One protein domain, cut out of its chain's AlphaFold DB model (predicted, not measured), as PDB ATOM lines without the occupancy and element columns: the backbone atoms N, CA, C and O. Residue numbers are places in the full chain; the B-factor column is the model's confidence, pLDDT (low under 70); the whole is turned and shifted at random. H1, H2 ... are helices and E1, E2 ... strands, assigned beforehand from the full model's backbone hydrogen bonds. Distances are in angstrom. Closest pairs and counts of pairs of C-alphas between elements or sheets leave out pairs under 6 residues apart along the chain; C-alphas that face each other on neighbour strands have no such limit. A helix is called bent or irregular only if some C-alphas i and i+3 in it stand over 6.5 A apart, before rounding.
ATOM      1  N   GLN A  11     -30.975  20.092  19.688       59.84
ATOM      2  CA  GLN A  11     -31.090  21.461  20.181       59.84
ATOM      3  C   GLN A  11     -31.579  22.340  19.035       59.84
ATOM      4  O   GLN A  11     -30.847  22.584  18.078       59.84
ATOM      5  N   ARG A  12     -32.824  22.826  19.135       64.69
ATOM      6  CA  ARG A  12     -33.396  23.863  18.251       64.69
ATOM      7  C   ARG A  12     -33.269  23.553  16.746       64.69
ATOM      8  O   ARG A  12     -32.746  24.369  15.991       64.69
ATOM      9  N   GLY A  13     -33.706  22.371  16.308       75.25
ATOM     10  CA  GLY A  13     -33.670  21.995  14.885       75.25
ATOM     11  C   GLY A  13     -32.269  21.688  14.342       75.25
ATOM     12  O   GLY A  13     -32.078  21.632  13.128       75.25
ATOM     13  N   ALA A  14     -31.282  21.482  15.218       83.00
ATOM     14  CA  ALA A  14     -29.956  21.019  14.840       83.00
ATOM     15  C   ALA A  14     -29.573  19.730  15.577       83.00
ATOM     16  O   ALA A  14     -29.748  19.610  16.791       83.00
ATOM     17  N   ILE A  15     -28.991  18.798  14.825       86.12
ATOM     18  CA  ILE A  15     -28.434  17.537  15.311       86.12
ATOM     19  C   ILE A  15     -26.915  17.680  15.369       86.12
ATOM     20  O   ILE A  15     -26.277  18.075  14.388       86.12
ATOM     21  N   TYR A  16     -26.327  17.337  16.513       88.38
ATOM     22  CA  TYR A  16     -24.881  17.330  16.715       88.38
ATOM     23  C   TYR A  16     -24.368  15.900  16.769       88.38
ATOM     24  O   TYR A  16     -24.499  15.225  17.786       88.38
ATOM     25  N   LEU A  17     -23.762  15.445  15.678       88.19
ATOM     26  CA  LEU A  17     -23.184  14.116  15.585       88.19
ATOM     27  C   LEU A  17     -21.681  14.173  15.852       88.19
ATOM     28  O   LEU A  17     -20.932  14.851  15.145       88.19
ATOM     29  N   ARG A  18     -21.238  13.431  16.866       89.81
ATOM     30  CA  ARG A  18     -19.819  13.176  17.110       89.81
ATOM     31  C   ARG A  18     -19.409  11.936  16.321       89.81
ATOM     32  O   ARG A  18     -20.014  10.885  16.473       89.81
ATOM     33  N   LEU A  19     -18.386  12.080  15.488       89.69
ATOM     34  CA  LEU A  19     -17.857  11.055  14.593       89.69
ATOM     35  C   LEU A  19     -16.393  10.779  14.969       89.69
ATOM     36  O   LEU A  19     -15.507  11.517  14.521       89.69
ATOM     37  N   PRO A  20     -16.119   9.792  15.837       90.81
ATOM     38  CA  PRO A  20     -14.758   9.365  16.142       90.81
ATOM     39  C   PRO A  20     -14.078   8.831  14.877       90.81
ATOM     40  O   PRO A  20     -14.718   8.199  14.045       90.81
ATOM     41  N   VAL A  21     -12.787   9.117  14.709       88.19
ATOM     42  CA  VAL A  21     -12.033   8.689  13.517       88.19
ATOM     43  C   VAL A  21     -11.726   7.191  13.529       88.19
ATOM     44  O   VAL A  21     -11.642   6.587  12.462       88.19
ATOM     45  N   ASP A  22     -11.582   6.612  14.719       87.50
ATOM     46  CA  ASP A  22     -11.174   5.217  14.914       87.50
ATOM     47  C   ASP A  22     -12.367   4.251  15.021       87.50
ATOM     48  O   ASP A  22     -12.180   3.038  15.083       87.50
ATOM     49  N   GLU A  23     -13.598   4.772  15.024       87.50
ATOM     50  CA  GLU A  23     -14.821   3.977  15.133       87.50
ATOM     51  C   GLU A  23     -15.586   3.951  13.802       87.50
ATOM     52  O   GLU A  23     -15.559   4.924  13.036       87.50
ATOM     53  N   PRO A  24     -16.297   2.848  13.499       86.12
ATOM     54  CA  PRO A  24     -17.165   2.799  12.333       86.12
ATOM     55  C   PRO A  24     -18.294   3.841  12.449       86.12
ATOM     56  O   PRO A  24     -18.787   4.109  13.548       86.12
ATOM     57  N   PRO A  25     -18.738   4.440  11.325       85.44
ATOM     58  CA  PRO A  25     -19.838   5.393  11.354       85.44
ATOM     59  C   PRO A  25     -21.135   4.719  11.825       85.44
ATOM     60  O   PRO A  25     -21.382   3.567  11.466       85.44
ATOM     61  N   PRO A  26     -22.002   5.439  12.558       86.00
ATOM     62  CA  PRO A  26     -23.289   4.907  12.981       86.00
ATOM     63  C   PRO A  26     -24.158   4.565  11.767       86.00
ATOM     64  O   PRO A  26     -24.391   5.400  10.890       86.00
ATOM     65  N   GLU A  27     -24.661   3.334  11.740       85.19
ATOM     66  CA  GLU A  27     -25.466   2.820  10.629       85.19
ATOM     67  C   GLU A  27     -26.879   3.408  10.601       85.19
ATOM     68  O   GLU A  27     -27.470   3.567   9.533       85.19
ATOM     69  N   MET A  28     -27.414   3.745  11.775       86.81
ATOM     70  CA  MET A  28     -28.780   4.226  11.925       86.81
ATOM     71  C   MET A  28     -28.878   5.715  11.587       86.81
ATOM     72  O   MET A  28     -28.204   6.555  12.186       86.81
ATOM     73  N   VAL A  29     -29.780   6.046  10.663       88.00
ATOM     74  CA  VAL A  29     -30.157   7.434  10.374       88.00
ATOM     75  C   VAL A  29     -31.009   7.966  11.534       88.00
ATOM     76  O   VAL A  29     -32.011   7.320  11.888       88.00
ATOM     77  N   PRO A  30     -30.668   9.137  12.111       87.94
ATOM     78  CA  PRO A  30     -31.508   9.797  13.105       87.94
ATOM     79  C   PRO A  30     -32.938   9.959  12.589       87.94
ATOM     80  O   PRO A  30     -33.137  10.303  11.426       87.94
ATOM     81  N   TYR A  31     -33.931   9.718  13.448       84.00
ATOM     82  CA  TYR A  31     -35.345   9.687  13.055       84.00
ATOM     83  C   TYR A  31     -35.772  10.929  12.253       84.00
ATOM     84  O   TYR A  31     -36.396  10.811  11.202       84.00
ATOM     85  N   GLU A  32     -35.334  12.109  12.686       83.94
ATOM     86  CA  GLU A  32     -35.653  13.402  12.068       83.94
ATOM     87  C   GLU A  32     -35.077  13.561  10.647       83.94
ATOM     88  O   GLU A  32     -35.629  14.289   9.817       83.94
ATOM     89  N   LEU A  33     -33.988  12.848  10.344       86.00
ATOM     90  CA  LEU A  33     -33.322  12.861   9.041       86.00
ATOM     91  C   LEU A  33     -33.864  11.808   8.073       86.00
ATOM     92  O   LEU A  33     -33.623  11.931   6.873       86.00
ATOM     93  N   ARG A  34     -34.638  10.818   8.541       88.19
ATOM     94  CA  ARG A  34     -35.119   9.699   7.701       88.19
ATOM     95  C   ARG A  34     -35.956  10.145   6.500       88.19
ATOM     96  O   ARG A  34     -35.922   9.490   5.467       88.19
ATOM     97  N   ARG A  35     -36.665  11.278   6.597       86.12
ATOM     98  CA  ARG A  35     -37.421  11.868   5.471       86.12
ATOM     99  C   ARG A  35     -36.539  12.577   4.432       86.12
ATOM    100  O   ARG A  35     -36.973  12.871   3.318       86.12
ATOM    101  N   TYR A  36     -35.308  12.915   4.804       86.75
ATOM    102  CA  TYR A  36     -34.400  13.716   3.985       86.75
ATOM    103  C   TYR A  36     -33.332  12.893   3.275       86.75
ATOM    104  O   TYR A  36     -32.850  13.303   2.223       86.75
ATOM    105  N   ILE A  37     -32.951  11.752   3.837       89.81
ATOM    106  CA  ILE A  37     -31.848  10.954   3.318       89.81
ATOM    107  C   ILE A  37     -32.147   9.466   3.477       89.81
ATOM    108  O   ILE A  37     -32.638   9.034   4.522       89.81
ATOM    109  N   SER A  38     -31.843   8.681   2.442       91.38
ATOM    110  CA  SER A  38     -31.890   7.223   2.535       91.38
ATOM    111  C   SER A  38     -30.773   6.699   3.441       91.38
ATOM    112  O   SER A  38     -29.734   7.339   3.634       91.38
ATOM    113  N   THR A  39     -30.977   5.511   4.002       91.38
ATOM    114  CA  THR A  39     -29.991   4.826   4.852       91.38
ATOM    115  C   THR A  39     -28.666   4.599   4.124       91.38
ATOM    116  O   THR A  39     -27.600   4.857   4.679       91.38
ATOM    117  N   GLU A  40     -28.723   4.203   2.856       91.25
ATOM    118  CA  GLU A  40     -27.545   3.961   2.018       91.25
ATOM    119  C   GLU A  40     -26.753   5.249   1.751       91.25
ATOM    120  O   GLU A  40     -25.537   5.297   1.965       91.25
ATOM    121  N   ALA A  41     -27.443   6.328   1.359       90.88
ATOM    122  CA  ALA A  41     -26.810   7.621   1.109       90.88
ATOM    123  C   ALA A  41     -26.179   8.194   2.387       90.88
ATOM    124  O   ALA A  41     -25.085   8.764   2.342       90.88
ATOM    125  N   TRP A  42     -26.827   8.007   3.540       92.19
ATOM    126  CA  TRP A  42     -26.287   8.403   4.839       92.19
ATOM    127  C   TRP A  42     -24.958   7.716   5.148       92.19
ATOM    128  O   TRP A  42     -23.964   8.392   5.436       92.19
ATOM    129  N   GLN A  43     -24.906   6.388   5.030       92.75
ATOM    130  CA  GLN A  43     -23.683   5.632   5.295       92.75
ATOM    131  C   GLN A  43     -22.557   6.012   4.330       92.75
ATOM    132  O   GLN A  43     -21.420   6.234   4.762       92.75
ATOM    133  N   ALA A  44     -22.865   6.138   3.036       93.00
ATOM    134  CA  ALA A  44     -21.891   6.539   2.026       93.00
ATOM    135  C   ALA A  44     -21.278   7.912   2.352       93.00
ATOM    136  O   ALA A  44     -20.051   8.067   2.352       93.00
ATOM    137  N   ARG A  45     -22.111   8.895   2.719       92.00
ATOM    138  CA  ARG A  45     -21.657  10.249   3.077       92.00
ATOM    139  C   ARG A  45     -20.837  10.271   4.353       92.00
ATOM    140  O   ARG A  45     -19.783  10.906   4.363       92.00
ATOM    141  N   LEU A  46     -21.267   9.574   5.405       92.81
ATOM    142  CA  LEU A  46     -20.509   9.518   6.656       92.81
ATOM    143  C   LEU A  46     -19.124   8.903   6.454       92.81
ATOM    144  O   LEU A  46     -18.138   9.474   6.918       92.81
ATOM    145  N   ARG A  47     -19.023   7.796   5.707       92.44
ATOM    146  CA  ARG A  47     -17.728   7.180   5.367       92.44
ATOM    147  C   ARG A  47     -16.842   8.144   4.586       92.44
ATOM    148  O   ARG A  47     -15.652   8.268   4.871       92.44
ATOM    149  N   ALA A  48     -17.419   8.856   3.626       93.56
ATOM    150  CA  ALA A  48     -16.686   9.810   2.809       93.56
ATOM    151  C   ALA A  48     -16.203  11.021   3.643       93.56
ATOM    152  O   ALA A  48     -15.049  11.445   3.512       93.56
ATOM    153  N   VAL A  49     -17.037  11.527   4.560       93.00
ATOM    154  CA  VAL A  49     -16.685  12.581   5.526       93.00
ATOM    155  C   VAL A  49     -15.584  12.117   6.478       93.00
ATOM    156  O   VAL A  49     -14.601  12.837   6.643       93.00
ATOM    157  N   LEU A  50     -15.696  10.919   7.058       92.44
ATOM    158  CA  LEU A  50     -14.679  10.335   7.939       92.44
ATOM    159  C   LEU A  50     -13.350  10.140   7.210       92.44
ATOM    160  O   LEU A  50     -12.306  10.578   7.691       92.44
ATOM    161  N   ARG A  51     -13.370   9.566   6.004       92.38
ATOM    162  CA  ARG A  51     -12.160   9.365   5.196       92.38
ATOM    163  C   ARG A  51     -11.459  10.686   4.887       92.38
ATOM    164  O   ARG A  51     -10.233  10.756   4.933       92.38
ATOM    165  N   LYS A  52     -12.216  11.745   4.589       92.25
ATOM    166  CA  LYS A  52     -11.634  13.059   4.290       92.25
ATOM    167  C   LYS A  52     -11.200  13.814   5.549       92.25
ATOM    168  O   LYS A  52     -10.160  14.465   5.536       92.25
ATOM    169  N   GLY A  53     -11.982  13.739   6.622       89.38
ATOM    170  CA  GLY A  53     -11.740  14.467   7.867       89.38
ATOM    171  C   GLY A  53     -10.686  13.825   8.776       89.38
ATOM    172  O   GLY A  53      -9.960  14.550   9.453       89.38
ATOM    173  N   SER A  54     -10.522  12.501   8.728       91.25
ATOM    174  CA  SER A  54      -9.508  11.749   9.495       91.25
ATOM    175  C   SER A  54      -8.071  12.180   9.197       91.25
ATOM    176  O   SER A  54      -7.214  12.143  10.078       91.25
ATOM    177  N   ARG A  55      -7.800  12.670   7.980       90.50
ATOM    178  CA  ARG A  55      -6.491  13.228   7.607       90.50
ATOM    179  C   ARG A  55      -6.093  14.434   8.468       90.50
ATOM    180  O   ARG A  55      -4.906  14.666   8.659       90.50
ATOM    181  N   TYR A  56      -7.071  15.178   8.980       89.31
ATOM    182  CA  TYR A  56      -6.861  16.414   9.741       89.31
ATOM    183  C   TYR A  56      -7.059  16.238  11.253       89.31
ATOM    184  O   TYR A  56      -6.916  17.198  12.005       89.31
ATOM    185  N   CYS A  57      -7.401  15.029  11.703       89.12
ATOM    186  CA  CYS A  57      -7.607  14.696  13.111       89.12
ATOM    187  C   CYS A  57      -6.531  13.698  13.541       89.12
ATOM    188  O   CYS A  57      -6.753  12.487  13.533       89.12
ATOM    189  N   VAL A 142     -13.558  19.750   3.957       93.44
ATOM    190  CA  VAL A 142     -14.722  18.899   4.253       93.44
ATOM    191  C   VAL A 142     -16.031  19.674   4.095       93.44
ATOM    192  O   VAL A 142     -16.974  19.145   3.520       93.44
ATOM    193  N   ASN A 143     -16.086  20.957   4.463       94.62
ATOM    194  CA  ASN A 143     -17.277  21.780   4.218       94.62
ATOM    195  C   ASN A 143     -17.577  21.955   2.720       94.62
ATOM    196  O   ASN A 143     -18.740  21.896   2.338       94.62
ATOM    197  N   LYS A 144     -16.556  22.099   1.865       95.19
ATOM    198  CA  LYS A 144     -16.731  22.100   0.400       95.19
ATOM    199  C   LYS A 144     -17.323  20.787  -0.112       95.19
ATOM    200  O   LYS A 144     -18.086  20.788  -1.065       95.19
ATOM    201  N   MET A 145     -16.955  19.661   0.496       94.69
ATOM    202  CA  MET A 145     -17.518  18.355   0.146       94.69
ATOM    203  C   MET A 145     -18.973  18.230   0.601       94.69
ATOM    204  O   MET A 145     -19.805  17.779  -0.171       94.69
ATOM    205  N   LEU A 146     -19.283  18.687   1.813       94.00
ATOM    206  CA  LEU A 146     -20.654  18.724   2.317       94.00
ATOM    207  C   LEU A 146     -21.559  19.606   1.449       94.00
ATOM    208  O   LEU A 146     -22.661  19.197   1.122       94.00
ATOM    209  N   GLN A 147     -21.062  20.756   0.988       94.06
ATOM    210  CA  GLN A 147     -21.784  21.615   0.042       94.06
ATOM    211  C   GLN A 147     -22.076  20.928  -1.296       94.06
ATOM    212  O   GLN A 147     -23.106  21.200  -1.903       94.06
ATOM    213  N   LYS A 148     -21.192  20.038  -1.767       94.12
ATOM    214  CA  LYS A 148     -21.465  19.242  -2.972       94.12
ATOM    215  C   LYS A 148     -22.597  18.249  -2.732       94.12
ATOM    216  O   LYS A 148     -23.495  18.179  -3.556       94.12
ATOM    217  N   PHE A 149     -22.608  17.574  -1.583       92.94
ATOM    218  CA  PHE A 149     -23.723  16.700  -1.210       92.94
ATOM    219  C   PHE A 149     -25.044  17.464  -1.075       92.94
ATOM    220  O   PHE A 149     -26.075  16.966  -1.508       92.94
ATOM    221  N   GLU A 150     -25.017  18.684  -0.533       91.31
ATOM    222  CA  GLU A 150     -26.198  19.558  -0.486       91.31
ATOM    223  C   GLU A 150     -26.691  19.933  -1.892       91.31
ATOM    224  O   GLU A 150     -27.895  19.953  -2.141       91.31
ATOM    225  N   ALA A 151     -25.775  20.227  -2.819       91.94
ATOM    226  CA  ALA A 151     -26.118  20.547  -4.202       91.94
ATOM    227  C   ALA A 151     -26.683  19.329  -4.955       91.94
ATOM    228  O   ALA A 151     -27.654  19.473  -5.691       91.94
ATOM    229  N   GLU A 152     -26.117  18.140  -4.736       91.38
ATOM    230  CA  GLU A 152     -26.626  16.870  -5.272       91.38
ATOM    231  C   GLU A 152     -28.031  16.562  -4.730       91.38
ATOM    232  O   GLU A 152     -28.929  16.247  -5.507       91.38
ATOM    233  N   ASP A 153     -28.263  16.740  -3.425       89.50
ATOM    234  CA  ASP A 153     -29.592  16.575  -2.820       89.50
ATOM    235  C   ASP A 153     -30.621  17.542  -3.405       89.50
ATOM    236  O   ASP A 153     -31.781  17.175  -3.604       89.50
ATOM    237  N   ARG A 154     -30.201  18.780  -3.684       88.88
ATOM    238  CA  ARG A 154     -31.061  19.800  -4.290       88.88
ATOM    239  C   ARG A 154     -31.365  19.518  -5.756       88.88
ATOM    240  O   ARG A 154     -32.419  19.922  -6.219       88.88
ATOM    241  N   ALA A 155     -30.479  18.832  -6.469       89.38
ATOM    242  CA  ALA A 155     -30.709  18.457  -7.861       89.38
ATOM    243  C   ALA A 155     -31.708  17.298  -8.011       89.38
ATOM    244  O   ALA A 155     -32.382  17.206  -9.031       89.38
ATOM    245  N   VAL A 156     -31.799  16.412  -7.013       88.75
ATOM    246  CA  VAL A 156     -32.703  15.246  -7.041       88.75
ATOM    247  C   VAL A 156     -34.108  15.586  -6.526       88.75
ATOM    248  O   VAL A 156     -35.061  14.870  -6.821       88.75
ATOM    249  N   ARG A 157     -34.251  16.656  -5.737       84.81
ATOM    250  CA  ARG A 157     -35.510  17.047  -5.081       84.81
ATOM    251  C   ARG A 157     -36.158  18.252  -5.753       84.81
ATOM    252  O   ARG A 157     -35.488  19.036  -6.417       84.81
ATOM    253  N   ASP A 158     -37.454  18.424  -5.504       83.31
ATOM    254  CA  ASP A 158     -38.206  19.563  -6.025       83.31
ATOM    255  C   ASP A 158     -37.606  20.904  -5.558       83.31
ATOM    256  O   ASP A 158     -37.210  21.015  -4.389       83.31
ATOM    257  N   PRO A 159     -37.585  21.944  -6.418       78.38
ATOM    258  CA  PRO A 159     -36.954  23.235  -6.127       78.38
ATOM    259  C   PRO A 159     -37.435  23.925  -4.841       78.38
ATOM    260  O   PRO A 159     -36.644  24.600  -4.181       78.38
ATOM    261  N   ASP A 160     -38.701  23.724  -4.461       78.81
ATOM    262  CA  ASP A 160     -39.316  24.326  -3.268       78.81
ATOM    263  C   ASP A 160     -39.107  23.511  -1.982       78.81
ATOM    264  O   ASP A 160     -39.465  23.948  -0.881       78.81
ATOM    265  N   THR A 161     -38.492  22.330  -2.073       80.38
ATOM    266  CA  THR A 161     -38.246  21.507  -0.889       80.38
ATOM    267  C   THR A 161     -37.067  22.064  -0.096       80.38
ATOM    268  O   THR A 161     -35.937  22.137  -0.578       80.38
ATOM    269  N   GLN A 162     -37.295  22.411   1.172       82.50
ATOM    270  CA  GLN A 162     -36.212  22.804   2.073       82.50
ATOM    271  C   GLN A 162     -35.359  21.578   2.463       82.50
ATOM    272  O   GLN A 162     -35.888  20.541   2.874       82.50
ATOM    273  N   ILE A 163     -34.031  21.700   2.363       86.81
ATOM    274  CA  ILE A 163     -33.063  20.598   2.530       86.81
ATOM    275  C   ILE A 163     -32.201  20.853   3.776       86.81
ATOM    276  O   ILE A 163     -31.863  22.009   4.054       86.81
ATOM    277  N   PRO A 164     -31.839  19.811   4.552       88.88
ATOM    278  CA  PRO A 164     -30.919  19.957   5.673       88.88
ATOM    279  C   PRO A 164     -29.541  20.447   5.217       88.88
ATOM    280  O   PRO A 164     -29.022  20.031   4.184       88.88
ATOM    281  N   THR A 165     -28.924  21.298   6.035       91.00
ATOM    282  CA  THR A 165     -27.560  21.792   5.804       91.00
ATOM    283  C   THR A 165     -26.570  21.099   6.729       91.00
ATOM    284  O   THR A 165     -26.807  20.943   7.932       91.00
ATOM    285  N   TYR A 166     -25.435  20.696   6.175       91.94
ATOM    286  CA  TYR A 166     -24.385  19.935   6.830       91.94
ATOM    287  C   TYR A 166     -23.151  20.816   7.009       91.94
ATOM    288  O   TYR A 166     -22.542  21.300   6.053       91.94
ATOM    289  N   ARG A 167     -22.720  21.011   8.255       92.88
ATOM    290  CA  ARG A 167     -21.524  21.798   8.575       92.88
ATOM    291  C   ARG A 167     -20.677  21.085   9.607       92.88
ATOM    292  O   ARG A 167     -21.187  20.612  10.614       92.88
ATOM    293  N   ILE A 168     -19.365  21.073   9.412       92.25
ATOM    294  CA  ILE A 168     -18.447  20.527  10.415       92.25
ATOM    295  C   ILE A 168     -17.922  21.638  11.315       92.25
ATOM    296  O   ILE A 168     -17.486  22.706  10.860       92.25
ATOM    297  N   ARG A 169     -17.940  21.360  12.619       88.12
ATOM    298  CA  ARG A 169     -17.225  22.131  13.628       88.12
ATOM    299  C   ARG A 169     -15.794  21.615  13.716       88.12
ATOM    300  O   ARG A 169     -15.538  20.417  13.651       88.12
ATOM    301  N   MET A 170     -14.869  22.554  13.859       78.56
ATOM    302  CA  MET A 170     -13.450  22.249  13.958       78.56
ATOM    303  C   MET A 170     -13.176  21.331  15.159       78.56
ATOM    304  O   MET A 170     -13.708  21.611  16.239       78.56
ATOM    305  N   PRO A 171     -12.369  20.270  14.996       78.12
ATOM    306  CA  PRO A 171     -11.879  19.511  16.135       78.12
ATOM    307  C   PRO A 171     -10.963  20.410  16.975       78.12
ATOM    308  O   PRO A 171     -10.152  21.167  16.431       78.12
ATOM    309  N   GLY A 172     -11.102  20.343  18.300       79.25
ATOM    310  CA  GLY A 172     -10.171  21.003  19.216       79.25
ATOM    311  C   GLY A 172      -8.764  20.400  19.129       79.25
ATOM    312  O   GLY A 172      -8.524  19.435  18.399       79.25
ATOM    313  N   ILE A 173      -7.814  20.967  19.868       80.00
ATOM    314  CA  ILE A 173      -6.470  20.387  20.010       80.00
ATOM    315  C   ILE A 173      -6.590  19.066  20.778       80.00
ATOM    316  O   ILE A 173      -7.258  19.021  21.807       80.00
ATOM    317  N   GLY A 174      -5.997  17.989  20.254       78.81
ATOM    318  CA  GLY A 174      -5.996  16.673  20.912       78.81
ATOM    319  C   GLY A 174      -7.299  15.870  20.789       78.81
ATOM    320  O   GLY A 174      -7.405  14.786  21.355       78.81
ATOM    321  N   HIS A 175      -8.291  16.349  20.032       84.19
ATOM    322  CA  HIS A 175      -9.520  15.593  19.789       84.19
ATOM    323  C   HIS A 175      -9.388  14.671  18.568       84.19
ATOM    324  O   HIS A 175      -9.014  15.107  17.481       84.19
ATOM    325  N   SER A 176      -9.791  13.410  18.727       85.69
ATOM    326  CA  SER A 176      -9.840  12.391  17.664       85.69
ATOM    327  C   SER A 176     -11.214  12.258  16.989       85.69
ATOM    328  O   SER A 176     -11.468  11.292  16.275       85.69
ATOM    329  N   ALA A 177     -12.129  13.206  17.217       89.12
ATOM    330  CA  ALA A 177     -13.492  13.143  16.696       89.12
ATOM    331  C   ALA A 177     -13.865  14.391  15.891       89.12
ATOM    332  O   ALA A 177     -13.592  15.525  16.294       89.12
ATOM    333  N   LEU A 178     -14.550  14.168  14.771       89.81
ATOM    334  CA  LEU A 178     -15.197  15.198  13.970       89.81
ATOM    335  C   LEU A 178     -16.577  15.494  14.556       89.81
ATOM    336  O   LEU A 178     -17.330  14.584  14.882       89.81
ATOM    337  N   ASN A 179     -16.935  16.770  14.652       90.94
ATOM    338  CA  ASN A 179     -18.262  17.176  15.104       90.94
ATOM    339  C   ASN A 179     -19.059  17.688  13.905       90.94
ATOM    340  O   ASN A 179     -18.784  18.775  13.387       90.94
ATOM    341  N   LEU A 180     -20.035  16.907  13.458       90.44
ATOM    342  CA  LEU A 180     -20.945  17.257  12.375       90.44
ATOM    343  C   LEU A 180     -22.202  17.904  12.963       90.44
ATOM    344  O   LEU A 180     -22.907  17.307  13.770       90.44
ATOM    345  N   LYS A 181     -22.485  19.136  12.552       92.19
ATOM    346  CA  LYS A 181     -23.732  19.841  12.835       92.19
ATOM    347  C   LYS A 181     -24.629  19.733  11.610       92.19
ATOM    348  O   LYS A 181     -24.264  20.210  10.535       92.19
ATOM    349  N   ILE A 182     -25.804  19.154  11.791       90.81
ATOM    350  CA  ILE A 182     -26.827  19.050  10.755       90.81
ATOM    351  C   ILE A 182     -27.960  19.973  11.165       90.81
ATOM    352  O   ILE A 182     -28.565  19.765  12.210       90.81
ATOM    353  N   THR A 183     -28.202  21.027  10.393       89.81
ATOM    354  CA  THR A 183     -29.281  21.980  10.670       89.81
ATOM    355  C   THR A 183     -30.437  21.645   9.752       89.81
ATOM    356  O   THR A 183     -30.300  21.714   8.528       89.81
ATOM    357  N   MET A 184     -31.554  21.241  10.339       86.88
ATOM    358  CA  MET A 184     -32.768  20.960   9.594       86.88
ATOM    359  C   MET A 184     -33.496  22.272   9.319       86.88
ATOM    360  O   MET A 184     -33.448  23.188  10.147       86.88
TER     361      MET A 184
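This is residues 11 to 57 and 142 to 184 of the 271 residues of an uncharacterized protein of Sparassis crispa (UniProt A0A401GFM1). What does a first look show? A small twisted sheet of three strands has the helix H1 slantwise over one face, while a second helix, H2, lies by the strand E2 at the sheet's edge and only grazes the sheet. The two helices run opposite ways and meet over a part of each, residues 49 to 53 of H1 and 142 to 146 of H2. What are the parts? The 90 printed residues include two named helices and three named strands, in the order E1, H1, H2, E2, E3; the sheet's order is E1, E3, E2, antiparallel throughout, and the class is mixed, helices and strands. How large is it? It is compact, with a radius of gyration of the C-alphas of 13.0 A, yet elongated, spanning 42 by 24 by 23 A.

How is the sheet joined? E1, residues 14 to 20, is the antiparallel neighbour of E3, residues 177 to 183, at 162 degrees, with N 17 and O 180 within hydrogen-bond range at 2.8 A. E3 and E2, residues 165 to 169, form a hairpin at 149 degrees, with N 167 and O 181 at 2.9 A. The sheet is only just strongly twisted, its C-alphas lying up to 4.5 A off the best plane. Where is the first helix? H1, residues 39 to 56, is on the sheet at a height over the sheet of 8.9 A; H1 and the sheet E1, E3, E2 form two layers, a helix on one face of a sheet. It is over E3, slantwise to the strands at 46 degrees on the local plane; its closest C-alphas to E3 are those of Gly 53 and Leu 178, 7.1 A apart. And the second? H2, residues 142 to 156, touches H1 at a shallow tilt of 20 degrees, opposite ways, the closest C-alphas being those of Gly 53 and Val 142, 6.4 A apart. It only grazes the sheet, with residues 142 to 150; its closest C-alphas to E2 are those of Leu 146 and Tyr 166, 6.0 A apart. Do the helix backbones hold to O i and N i+4? In H2 every such pair is within hydrogen-bond range; in H1, 12 of 14 are.

Where do the strands run? E1 covers 19.2 A from C-alpha 14 at (-29.956, 21.019, 14.840), E2 13.0 A, and E3 19.1 A to C-alpha 183 at (-29.281, 21.980, 10.670). How long are the helices? H1 measures 26.3 A and H2 21.5 A, from C-alpha 142 at (-14.722, 18.899, 4.253). H1 is neither bent nor irregular, but only just: C-alphas 52 and 55 are 6.1 A apart.

What is the greatest reach? The two C-alphas farthest apart are those of Asp 158 and Gly 174, at 42.1 A. Where are the cut and the long link? Residues 58 to 141 are not printed, and C-alphas 57 and 142 are 12.1 A apart across the cut. The link from E1 to H1 is long, 18 residues. Where is confidence low? Residues 11 to 12 have pLDDT under 70; the mean of the printed part is 87.9.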